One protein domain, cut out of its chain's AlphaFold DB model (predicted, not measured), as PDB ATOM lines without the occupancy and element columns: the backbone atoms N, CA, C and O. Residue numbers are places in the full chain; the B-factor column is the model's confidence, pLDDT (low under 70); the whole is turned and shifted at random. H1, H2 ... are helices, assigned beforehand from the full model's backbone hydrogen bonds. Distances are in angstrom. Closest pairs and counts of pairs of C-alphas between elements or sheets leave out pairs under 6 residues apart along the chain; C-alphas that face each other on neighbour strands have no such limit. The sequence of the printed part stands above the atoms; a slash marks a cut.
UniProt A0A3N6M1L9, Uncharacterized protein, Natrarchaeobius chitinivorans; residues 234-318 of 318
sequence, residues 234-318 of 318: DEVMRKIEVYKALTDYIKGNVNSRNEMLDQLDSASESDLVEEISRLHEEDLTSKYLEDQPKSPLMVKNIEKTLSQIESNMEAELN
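AT A GLANCE: This is residues 234 to 318 of the 318 residues of an uncharacterized protein of Natrarchaeobius chitinivorans (UniProt A0A3N6M1L9). Two long helices, H1 and H4, pack side by side and run opposite ways, with H3 set steeply across H1 and short H2 packed on residues 245 to 249 of H1. A long loop, residues 282 to 301, links H3 to H4. The 85 printed residues include four named helices, in the order H1 H2 H3 H4, and no named strand: all helix, compact, radius of gyration of the C-alphas 11.7 A, spans 34 by 27 by 22 A.

HOW THE PARTS SIT: H1, residues 234 to 251, is the hub. It touches H4, residues 302 to 317, at a shallow tilt of 15 degrees, closest C-alphas Tyr 243 and Ile 309, 6.5 A. With residues 238 to 242 alone it touches H3, residues 269 to 281, at a steep 61 degrees, the same way; C-alphas Val 242 and Leu 272 are closest, 5.5 A. It touches H2, residues 257 to 261, closest C-alphas Ala 245 and Met 260, 5.3 A. H2 and H4 are apart. Every O i to N i+4 pair is within hydrogen-bond range in H1, H2, H3 and H4.

IN THESE COORDINATES: H1 spans 25.7 A from C-alpha 234 at (-2.900, 2.487, 20.926); H3 18.3 A; H4 22.7 A, to C-alpha 317 at (-0.561, -7.865, 12.239).

THE WHOLE: The C-alphas farthest apart, Asp 291 and Asn 318, are 35.6 A apart. The printed part has no cut; no printed residue is under 70 in pLDDT.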
ATOM      1  N   ASP A 234      -2.217   1.359  21.554       88.75
ATOM      2  CA  ASP A 234      -2.900   2.487  20.926       88.75
ATOM      3  C   ASP A 234      -2.539   2.590  19.436       88.75
ATOM      4  O   ASP A 234      -3.364   2.985  18.616       88.75
ATOM      5  N   GLU A 235      -1.309   2.269  19.029       90.62
ATOM      6  CA  GLU A 235      -0.927   2.256  17.610       90.62
ATOM      7  C   GLU A 235      -1.675   1.182  16.808       90.62
ATOM      8  O   GLU A 235      -2.254   1.495  15.761       90.62
ATOM      9  N   VAL A 236      -1.704  -0.056  17.305       91.00
ATOM     10  CA  VAL A 236      -2.357  -1.180  16.616       91.00
ATOM     11  C   VAL A 236      -3.867  -0.964  16.538       91.00
ATOM     12  O   VAL A 236      -4.459  -1.079  15.460       91.00
ATOM     13  N   MET A 237      -4.486  -0.565  17.651       89.69
ATOM     14  CA  MET A 237      -5.930  -0.330  17.731       89.69
ATOM     15  C   MET A 237      -6.370   0.791  16.785       89.69
ATOM     16  O   MET A 237      -7.337   0.627  16.037       89.69
ATOM     17  N   ARG A 238      -5.594   1.882  16.696       93.88
ATOM     18  CA  ARG A 238      -5.859   2.968  15.739       93.88
ATOM     19  C   ARG A 238      -5.889   2.490  14.290       93.88
ATOM     20  O   ARG A 238      -6.756   2.907  13.522       93.88
ATOM     21  N   LYS A 239      -4.954   1.621  13.893       93.94
ATOM     22  CA  LYS A 239      -4.906   1.077  12.524       93.94
ATOM     23  C   LYS A 239      -6.115   0.193  12.224       93.94
ATOM     24  O   LYS A 239      -6.722   0.348  11.163       93.94
ATOM     25  N   ILE A 240      -6.491  -0.679  13.160       92.88
ATOM     26  CA  ILE A 240      -7.647  -1.577  13.025       92.88
ATOM     27  C   ILE A 240      -8.940  -0.777  12.836       92.88
ATOM     28  O   ILE A 240      -9.690  -1.040  11.890       92.88
ATOM     29  N   GLU A 241      -9.181   0.225  13.686       93.50
ATOM     30  CA  GLU A 241     -10.362   1.091  13.606       93.50
ATOM     31  C   GLU A 241     -10.445   1.818  12.256       93.50
ATOM     32  O   GLU A 241     -11.493   1.823  11.607       93.50
ATOM     33  N   VAL A 242      -9.321   2.369  11.778       96.88
ATOM     34  CA  VAL A 242      -9.258   3.046  10.473       96.88
ATOM     35  C   VAL A 242      -9.589   2.086   9.329       96.88
ATOM     36  O   VAL A 242     -10.414   2.417   8.470       96.88
ATOM     37  N   TYR A 243      -8.994   0.890   9.302       96.31
ATOM     38  CA  TYR A 243      -9.291  -0.098   8.261       96.31
ATOM     39  C   TYR A 243     -10.744  -0.569   8.317       96.31
ATOM     40  O   TYR A 243     -11.371  -0.747   7.265       96.31
ATOM     41  N   LYS A 244     -11.308  -0.725   9.520       94.56
ATOM     42  CA  LYS A 244     -12.714  -1.084   9.701       94.56
ATOM     43  C   LYS A 244     -13.642  -0.006   9.158       94.56
ATOM     44  O   LYS A 244     -14.501  -0.317   8.331       94.56
ATOM     45  N   ALA A 245     -13.419   1.250   9.539       95.75
ATOM     46  CA  ALA A 245     -14.240   2.371   9.100       95.75
ATOM     47  C   ALA A 245     -14.188   2.573   7.580       95.75
ATOM     48  O   ALA A 245     -15.207   2.830   6.930       95.75
ATOM     49  N   LEU A 246     -13.008   2.398   6.976       96.75
ATOM     50  CA  LEU A 246     -12.858   2.422   5.522       96.75
ATOM     51  C   LEU A 246     -13.607   1.275   4.849       96.75
ATOM     52  O   LEU A 246     -14.321   1.508   3.873       96.75
ATOM     53  N   THR A 247     -13.473   0.059   5.372       96.56
ATOM     54  CA  THR A 247     -14.152  -1.128   4.839       96.56
ATOM     55  C   THR A 247     -15.668  -0.962   4.889       96.56
ATOM     56  O   THR A 247     -16.341  -1.169   3.877       96.56
ATOM     57  N   ASP A 248     -16.201  -0.501   6.020       95.19
ATOM     58  CA  ASP A 248     -17.632  -0.260   6.198       95.19
ATOM     59  C   ASP A 248     -18.157   0.834   5.266       95.19
ATOM     60  O   ASP A 248     -19.238   0.680   4.691       95.19
ATOM     61  N   TYR A 249     -17.394   1.909   5.050       95.38
ATOM     62  CA  TYR A 249     -17.772   2.955   4.100       95.38
ATOM     63  C   TYR A 249     -17.765   2.444   2.656       95.38
ATOM     64  O   TYR A 249     -18.704   2.691   1.897       95.38
ATOM     65  N   ILE A 250     -16.729   1.696   2.262       95.06
ATOM     66  CA  ILE A 250     -16.595   1.141   0.908       95.06
ATOM     67  C   ILE A 250     -17.723   0.139   0.610       95.06
ATOM     68  O   ILE A 250     -18.240   0.116  -0.511       95.06
ATOM     69  N   LYS A 251     -18.121  -0.662   1.606       93.06
ATOM     70  CA  LYS A 251     -19.229  -1.626   1.504       93.06
ATOM     71  C   LYS A 251     -20.616  -0.981   1.650       93.06
ATOM     72  O   LYS A 251     -21.610  -1.608   1.287       93.06
ATOM     73  N   GLY A 252     -20.697   0.272   2.104       90.69
ATOM     74  CA  GLY A 252     -21.948   1.022   2.275       90.69
ATOM     75  C   GLY A 252     -22.688   0.751   3.591       90.69
ATOM     76  O   GLY A 252     -23.857   1.124   3.721       90.69
ATOM     77  N   ASN A 253     -22.020   0.120   4.562       91.75
ATOM     78  CA  ASN A 253     -22.524  -0.069   5.927       91.75
ATOM     79  C   ASN A 253     -22.633   1.278   6.657       91.75
ATOM     80  O   ASN A 253     -23.593   1.513   7.387       91.75
ATOM     81  N   VAL A 254     -21.689   2.180   6.380       93.44
ATOM     82  CA  VAL A 254     -21.754   3.601   6.737       93.44
ATOM     83  C   VAL A 254     -21.735   4.451   5.469       93.44
ATOM     84  O   VAL A 254     -21.161   4.072   4.449       93.44
ATOM     85  N   ASN A 255     -22.404   5.599   5.502       91.19
ATOM     86  CA  ASN A 255     -22.722   6.401   4.319       91.19
ATOM     87  C   ASN A 255     -22.339   7.879   4.469       91.19
ATOM     88  O   ASN A 255     -22.677   8.700   3.612       91.19
ATOM     89  N   SER A 256     -21.672   8.255   5.559       93.31
ATOM     90  CA  SER A 256     -21.272   9.638   5.801       93.31
ATOM     91  C   SER A 256     -19.933   9.733   6.516       93.31
ATOM     92  O   SER A 256     -19.501   8.799   7.184       93.31
ATOM     93  N   ARG A 257     -19.299  10.906   6.411       94.56
ATOM     94  CA  ARG A 257     -18.080  11.228   7.159       94.56
ATOM     95  C   ARG A 257     -18.292  11.048   8.658       94.56
ATOM     96  O   ARG A 257     -17.446  10.466   9.310       94.56
ATOM     97  N   ASN A 258     -19.406  11.545   9.190       94.88
ATOM     98  CA  ASN A 258     -19.660  11.476  10.627       94.88
ATOM     99  C   ASN A 258     -19.812  10.028  11.091       94.88
ATOM    100  O   ASN A 258     -19.191   9.669  12.070       94.88
ATOM    101  N   GLU A 259     -20.535   9.191  10.343       95.50
ATOM    102  CA  GLU A 259     -20.662   7.768  10.685       95.50
ATOM    103  C   GLU A 259     -19.316   7.029  10.633       95.50
ATOM    104  O   GLU A 259     -19.101   6.144  11.445       95.50
ATOM    105  N   MET A 260     -18.396   7.400   9.730       94.69
ATOM    106  CA  MET A 260     -17.028   6.860   9.757       94.69
ATOM    107  C   MET A 260     -16.258   7.314  11.000       94.69
ATOM    108  O   MET A 260     -15.538   6.524  11.590       94.69
ATOM    109  N   LEU A 261     -16.380   8.591  11.379       95.56
ATOM    110  CA  LEU A 261     -15.693   9.140  12.552       95.56
ATOM    111  C   LEU A 261     -16.270   8.607  13.866       95.56
ATOM    112  O   LEU A 261     -15.523   8.442  14.818       95.56
ATOM    113  N   ASP A 262     -17.567   8.304  13.900       95.56
ATOM    114  CA  ASP A 262     -18.245   7.691  15.046       95.56
ATOM    115  C   ASP A 262     -17.761   6.247  15.308       95.56
ATOM    116  O   ASP A 262     -18.094   5.681  16.343       95.56
ATOM    117  N   GLN A 263     -16.998   5.646  14.383       93.25
ATOM    118  CA  GLN A 263     -16.355   4.334  14.544       93.25
ATOM    119  C   GLN A 263     -14.899   4.421  15.031       93.25
ATOM    120  O   GLN A 263     -14.270   3.382  15.217       93.25
ATOM    121  N   LEU A 264     -14.343   5.629  15.179       94.31
ATOM    122  CA  LEU A 264     -12.963   5.846  15.614       94.31
ATOM    123  C   LEU A 264     -12.959   6.220  17.102       94.31
ATOM    124  O   LEU A 264     -13.206   7.375  17.458       94.31
ATOM    125  N   ASP A 265     -12.700   5.239  17.962       91.31
ATOM    126  CA  ASP A 265     -12.638   5.431  19.414       91.31
ATOM    127  C   ASP A 265     -11.225   5.850  19.850       91.31
ATOM    128  O   ASP A 265     -11.048   6.820  20.595       91.31
ATOM    129  N   SER A 266     -10.214   5.147  19.341       90.62
ATOM    130  CA  SER A 266      -8.790   5.382  19.594       90.62
ATOM    131  C   SER A 266      -8.150   6.217  18.481       90.62
ATOM    132  O   SER A 266      -7.208   6.981  18.721       90.62
ATOM    133  N   ALA A 267      -8.638   6.078  17.245       95.44
ATOM    134  CA  ALA A 267      -8.130   6.782  16.074       95.44
ATOM    135  C   ALA A 267      -8.687   8.197  15.936       95.44
ATOM    136  O   ALA A 267      -9.815   8.525  16.295       95.44
ATOM    137  N   SER A 268      -7.873   9.066  15.347       95.81
ATOM    138  CA  SER A 268      -8.290  10.398  14.946       95.81
ATOM    139  C   SER A 268      -8.676  10.428  13.469       95.81
ATOM    140  O   SER A 268      -8.237   9.615  12.654       95.81
ATOM    141  N   GLU A 269      -9.419  11.460  13.073       96.25
ATOM    142  CA  GLU A 269      -9.649  11.740  11.653       96.25
ATOM    143  C   GLU A 269      -8.335  11.912  10.873       96.25
ATOM    144  O   GLU A 269      -8.280  11.592   9.689       96.25
ATOM    145  N   SER A 270      -7.259  12.377  11.518       96.50
ATOM    146  CA  SER A 270      -5.955  12.496  10.861       96.50
ATOM    147  C   SER A 270      -5.394  11.134  10.455       96.50
ATOM    148  O   SER A 270      -4.839  11.026   9.363       96.50
ATOM    149  N   ASP A 271      -5.566  10.108  11.293       96.62
ATOM    150  CA  ASP A 271      -5.118   8.740  10.999       96.62
ATOM    151  C   ASP A 271      -5.909   8.167   9.809       96.62
ATOM    152  O   ASP A 271      -5.340   7.594   8.876       96.62
ATOM    153  N   LEU A 272      -7.222   8.423   9.775       96.75
ATOM    154  CA  LEU A 272      -8.084   8.081   8.643       96.75
ATOM    155  C   LEU A 272      -7.638   8.785   7.346       96.75
ATOM    156  O   LEU A 272      -7.579   8.169   6.281       96.75
ATOM    157  N   VAL A 273      -7.324  10.081   7.415       96.75
ATOM    158  CA  VAL A 273      -6.886  10.880   6.257       96.75
ATOM    159  C   VAL A 273      -5.542  10.409   5.713       96.75
ATOM    160  O   VAL A 273      -5.356  10.388   4.490       96.75
ATOM    161  N   GLU A 274      -4.610  10.043   6.590       96.88
ATOM    162  CA  GLU A 274      -3.320   9.474   6.201       96.88
ATOM    163  C   GLU A 274      -3.525   8.202   5.378       96.88
ATOM    164  O   GLU A 274      -3.000   8.082   4.266       96.88
ATOM    165  N   GLU A 275      -4.387   7.308   5.859       96.81
ATOM    166  CA  GLU A 275      -4.661   6.048   5.184       96.81
ATOM    167  C   GLU A 275      -5.362   6.243   3.832       96.81
ATOM    168  O   GLU A 275      -4.975   5.667   2.812       96.81
ATOM    169  N   ILE A 276      -6.347   7.142   3.769       96.62
ATOM    170  CA  ILE A 276      -7.013   7.491   2.506       96.62
ATOM    171  C   ILE A 276      -6.023   8.111   1.517       96.62
ATOM    172  O   ILE A 276      -6.144   7.889   0.309       96.62
ATOM    173  N   SER A 277      -5.047   8.878   2.006       96.94
ATOM    174  CA  SER A 277      -3.999   9.472   1.173       96.94
ATOM    175  C   SER A 277      -3.079   8.402   0.589       96.94
ATOM    176  O   SER A 277      -2.798   8.462  -0.608       96.94
ATOM    177  N   ARG A 278      -2.707   7.381   1.373       96.06
ATOM    178  CA  ARG A 278      -1.964   6.207   0.886       96.06
ATOM    179  C   ARG A 278      -2.724   5.487  -0.230       96.06
ATOM    180  O   ARG A 278      -2.206   5.327  -1.333       96.06
ATOM    181  N   LEU A 279      -4.001   5.168  -0.006       96.81
ATOM    182  CA  LEU A 279      -4.856   4.544  -1.028       96.81
ATOM    183  C   LEU A 279      -5.050   5.444  -2.267       96.81
ATOM    184  O   LEU A 279      -5.197   4.959  -3.394       96.81
ATOM    185  N   HIS A 280      -5.042   6.767  -2.094       96.69
ATOM    186  CA  HIS A 280      -5.133   7.711  -3.205       96.69
ATOM    187  C   HIS A 280      -3.870   7.702  -4.076       96.69
ATOM    188  O   HIS A 280      -3.986   7.750  -5.305       96.69
ATOM    189  N   GLU A 281      -2.686   7.633  -3.462       96.50
ATOM    190  CA  GLU A 281      -1.395   7.533  -4.157       96.50
ATOM    191  C   GLU A 281      -1.295   6.261  -5.010       96.50
ATOM    192  O   GLU A 281      -0.707   6.285  -6.093       96.50
ATOM    193  N   GLU A 282      -1.966   5.189  -4.588       95.75
ATOM    194  CA  GLU A 282      -2.096   3.926  -5.327       95.75
ATOM    195  C   GLU A 282      -3.214   3.922  -6.390       95.75
ATOM    196  O   GLU A 282      -3.496   2.898  -7.022       95.75
ATOM    197  N   ASP A 283      -3.846   5.078  -6.621       96.38
ATOM    198  CA  ASP A 283      -4.947   5.276  -7.569       96.38
ATOM    199  C   ASP A 283      -6.219   4.468  -7.229       96.38
ATOM    200  O   ASP A 283      -7.036   4.182  -8.106       96.38
ATOM    201  N   LEU A 284      -6.432   4.130  -5.952       96.88
ATOM    202  CA  LEU A 284      -7.593   3.358  -5.482       96.88
ATOM    203  C   LEU A 284      -8.772   4.245  -5.061       96.88
ATOM    204  O   LEU A 284      -9.939   3.892  -5.261       96.88
ATOM    205  N   THR A 285      -8.483   5.432  -4.536       96.62
ATOM    206  CA  THR A 285      -9.481   6.401  -4.060       96.62
ATOM    207  C   THR A 285      -9.257   7.791  -4.671       96.62
ATOM    208  O   THR A 285      -8.263   8.072  -5.361       96.62
ATOM    209  N   SER A 286     -10.222   8.692  -4.484       95.94
ATOM    210  CA  SER A 286      -9.984  10.133  -4.589       95.94
ATOM    211  C   SER A 286      -9.282  10.657  -3.339       95.94
ATOM    212  O   SER A 286      -9.252   9.997  -2.306       95.94
ATOM    213  N   LYS A 287      -8.807  11.904  -3.407       94.62
ATOM    214  CA  LYS A 287      -8.429  12.644  -2.200       94.62
ATOM    215  C   LYS A 287      -9.604  12.717  -1.229       94.62
ATOM    216  O   LYS A 287     -10.753  12.807  -1.676       94.62
ATOM    217  N   TYR A 288      -9.278  12.727   0.057       95.56
ATOM    218  CA  TYR A 288     -10.224  13.034   1.116       95.56
ATOM    219  C   TYR A 288     -10.657  14.502   1.057       95.56
ATOM    220  O   TYR A 288      -9.837  15.389   0.807       95.56
ATOM    221  N   LEU A 289     -11.944  14.747   1.284       94.06
ATOM    222  CA  LEU A 289     -12.576  16.059   1.287       94.06
ATOM    223  C   LEU A 289     -13.350  16.240   2.597       94.06
ATOM    224  O   LEU A 289     -14.499  15.819   2.724       94.06
ATOM    225  N   GLU A 290     -12.713  16.893   3.565       90.69
ATOM    226  CA  GLU A 290     -13.274  17.152   4.901       90.69
ATOM    227  C   GLU A 290     -14.589  17.955   4.846       90.69
ATOM    228  O   GLU A 290     -15.499  17.754   5.650       90.69
ATOM    229  N   ASP A 291     -14.739  18.825   3.844       90.62
ATOM    230  CA  ASP A 291     -15.921  19.662   3.632       90.62
ATOM    231  C   ASP A 291     -17.107  18.919   2.981       90.62
ATOM    232  O   ASP A 291     -18.171  19.516   2.782       90.62
ATOM    233  N   GLN A 292     -16.959  17.627   2.660       91.00
ATOM    234  CA  GLN A 292     -17.993  16.794   2.037       91.00
ATOM    235  C   GLN A 292     -18.577  15.771   3.030       91.00
ATOM    236  O   GLN A 292     -18.207  14.597   3.017       91.00
ATOM    237  N   PRO A 293     -19.581  16.144   3.848       88.62
ATOM    238  CA  PRO A 293     -20.075  15.289   4.932       88.62
ATOM    239  C   PRO A 293     -20.765  14.003   4.455       88.62
ATOM    240  O   PRO A 293     -20.833  13.033   5.200       88.62
ATOM    241  N   LYS A 294     -21.299  13.984   3.228       90.19
ATOM    242  CA  LYS A 294     -22.021  12.825   2.670       90.19
ATOM    243  C   LYS A 294     -21.151  11.888   1.841       90.19
ATOM    244  O   LYS A 294     -21.555  10.768   1.584       90.19
ATOM    245  N   SER A 295     -20.031  12.376   1.325       90.31
ATOM    246  CA  SER A 295     -19.155  11.593   0.459       90.31
ATOM    247  C   SER A 295     -17.754  12.188   0.542       90.31
ATOM    248  O   SER A 295     -17.346  12.940  -0.347       90.31
ATOM    249  N   PRO A 296     -17.046  11.934   1.657       92.75
ATOM    250  CA  PRO A 296     -15.733  12.521   1.898       92.75
ATOM    251  C   PRO A 296     -14.656  11.954   0.963       92.75
ATOM    252  O   PRO A 296     -13.620  12.582   0.767       92.75
ATOM    253  N   LEU A 297     -14.894  10.795   0.343       94.62
ATOM    254  CA  LEU A 297     -14.066  10.257  -0.731       94.62
ATOM    255  C   LEU A 297     -14.899   9.460  -1.747       94.62
ATOM    256  O   LEU A 297     -15.986   8.964  -1.446       94.62
ATOM    257  N   MET A 298     -14.334   9.286  -2.940       94.56
ATOM    258  CA  MET A 298     -14.824   8.393  -3.987       94.56
ATOM    259  C   MET A 298     -13.901   7.183  -4.117       94.56
ATOM    260  O   MET A 298     -12.682   7.332  -4.228       94.56
ATOM    261  N   VAL A 299     -14.483   5.990  -4.179       95.69
ATOM    262  CA  VAL A 299     -13.763   4.730  -4.402       95.69
ATOM    263  C   VAL A 299     -13.744   4.442  -5.902       95.69
ATOM    264  O   VAL A 299     -14.798   4.404  -6.537       95.69
ATOM    265  N   LYS A 300     -12.556   4.281  -6.497       94.25
ATOM    266  CA  LYS A 300     -12.417   4.070  -7.951       94.25
ATOM    267  C   LYS A 300     -12.662   2.619  -8.345       94.25
ATOM    268  O   LYS A 300     -13.271   2.365  -9.382       94.25
ATOM    269  N   ASN A 301     -12.180   1.683  -7.530       94.00
ATOM    270  CA  ASN A 301     -12.361   0.250  -7.723       94.00
ATOM    271  C   ASN A 301     -12.561  -0.425  -6.363       94.00
ATOM    272  O   ASN A 301     -11.593  -0.645  -5.649       94.00
ATOM    273  N   ILE A 302     -13.813  -0.751  -6.037       95.19
ATOM    274  CA  ILE A 302     -14.206  -1.318  -4.740       95.19
ATOM    275  C   ILE A 302     -13.412  -2.586  -4.412       95.19
ATOM    276  O   ILE A 302     -12.776  -2.634  -3.367       95.19
ATOM    277  N   GLU A 303     -13.402  -3.573  -5.311       95.56
ATOM    278  CA  GLU A 303     -12.729  -4.860  -5.078       95.56
ATOM    279  C   GLU A 303     -11.231  -4.666  -4.836       95.56
ATOM    280  O   GLU A 303     -10.691  -5.161  -3.852       95.56
ATOM    281  N   LYS A 304     -10.564  -3.878  -5.688       96.31
ATOM    282  CA  LYS A 304      -9.125  -3.634  -5.549       96.31
ATOM    283  C   LYS A 304      -8.792  -2.857  -4.271       96.31
ATOM    284  O   LYS A 304      -7.768  -3.131  -3.660       96.31
ATOM    285  N   THR A 305      -9.627  -1.892  -3.876       96.88
ATOM    286  CA  THR A 305      -9.421  -1.139  -2.633       96.88
ATOM    287  C   THR A 305      -9.590  -2.033  -1.410       96.88
ATOM    288  O   THR A 305      -8.750  -1.976  -0.520       96.88
ATOM    289  N   LEU A 306     -10.627  -2.877  -1.376       96.62
ATOM    290  CA  LEU A 306     -10.846  -3.818  -0.275       96.62
ATOM    291  C   LEU A 306      -9.687  -4.812  -0.149       96.62
ATOM    292  O   LEU A 306      -9.117  -4.911   0.930       96.62
ATOM    293  N   SER A 307      -9.249  -5.435  -1.248       95.94
ATOM    294  CA  SER A 307      -8.096  -6.349  -1.208       95.94
ATOM    295  C   SER A 307      -6.802  -5.666  -0.763       95.94
ATOM    296  O   SER A 307      -5.950  -6.299  -0.147       95.94
ATOM    297  N   GLN A 308      -6.628  -4.375  -1.065       97.25
ATOM    298  CA  GLN A 308      -5.469  -3.629  -0.577       97.25
ATOM    299  C   GLN A 308      -5.560  -3.355   0.928       97.25
ATOM    300  O   GLN A 308      -4.550  -3.454   1.617       97.25
ATOM    301  N   ILE A 309      -6.749  -3.026   1.443       97.12
ATOM    302  CA  ILE A 309      -6.972  -2.844   2.884       97.12
ATOM    303  C   ILE A 309      -6.728  -4.163   3.628       97.12
ATOM    304  O   ILE A 309      -6.012  -4.153   4.620       97.12
ATOM    305  N   GLU A 310      -7.248  -5.283   3.121       95.69
ATOM    306  CA  GLU A 310      -7.004  -6.630   3.662       95.69
ATOM    307  C   GLU A 310      -5.501  -6.952   3.693       95.69
ATOM    308  O   GLU A 310      -4.964  -7.297   4.741       95.69
ATOM    309  N   SER A 311      -4.780  -6.725   2.589       96.19
ATOM    310  CA  SER A 311      -3.328  -6.950   2.535       96.19
ATOM    311  C   SER A 311      -2.544  -6.042   3.492       96.19
ATOM    312  O   SER A 311      -1.546  -6.465   4.073       96.19
ATOM    313  N   ASN A 312      -2.983  -4.793   3.670       95.19
ATOM    314  CA  ASN A 312      -2.369  -3.870   4.620       95.19
ATOM    315  C   ASN A 312      -2.677  -4.258   6.075       95.19
ATOM    316  O   ASN A 312      -1.844  -4.008   6.940       95.19
ATOM    317  N   MET A 313      -3.844  -4.853   6.336       94.50
ATOM    318  CA  MET A 313      -4.230  -5.391   7.642       94.50
ATOM    319  C   MET A 313      -3.382  -6.618   7.999       94.50
ATOM    320  O   MET A 313      -2.830  -6.678   9.093       94.50
ATOM    321  N   GLU A 314      -3.202  -7.553   7.063       94.75
ATOM    322  CA  GLU A 314      -2.296  -8.698   7.231       94.75
ATOM    323  C   GLU A 314      -0.862  -8.239   7.516       94.75
ATOM    324  O   GLU A 314      -0.230  -8.717   8.450       94.75
ATOM    325  N   ALA A 315      -0.359  -7.262   6.756       93.50
ATOM    326  CA  ALA A 315       0.979  -6.712   6.965       93.50
ATOM    327  C   ALA A 315       1.128  -5.915   8.273       93.50
ATOM    328  O   ALA A 315       2.249  -5.725   8.732       93.50
ATOM    329  N   GLU A 316       0.034  -5.401   8.840       92.62
ATOM    330  CA  GLU A 316       0.058  -4.705  10.129       92.62
ATOM    331  C   GLU A 316       0.153  -5.695  11.293       92.62
ATOM    332  O   GLU A 316       0.827  -5.399  12.277       92.62
ATOM    333  N   LEU A 317      -0.509  -6.852  11.183       91.44
ATOM    334  CA  LEU A 317      -0.561  -7.865  12.239       91.44
ATOM    335  C   LEU A 317       0.597  -8.878  12.204       91.44
ATOM    336  O   LEU A 317       0.847  -9.521  13.222       91.44
ATOM    337  N   ASN A 318       1.290  -9.019  11.070       85.06
ATOM    338  CA  ASN A 318       2.428  -9.932  10.873       85.06
ATOM    339  C   ASN A 318       3.793  -9.268  11.073       85.06
ATOM    340  O   ASN A 318       4.716  -9.983  11.531       85.06
TER     341      ASN A 318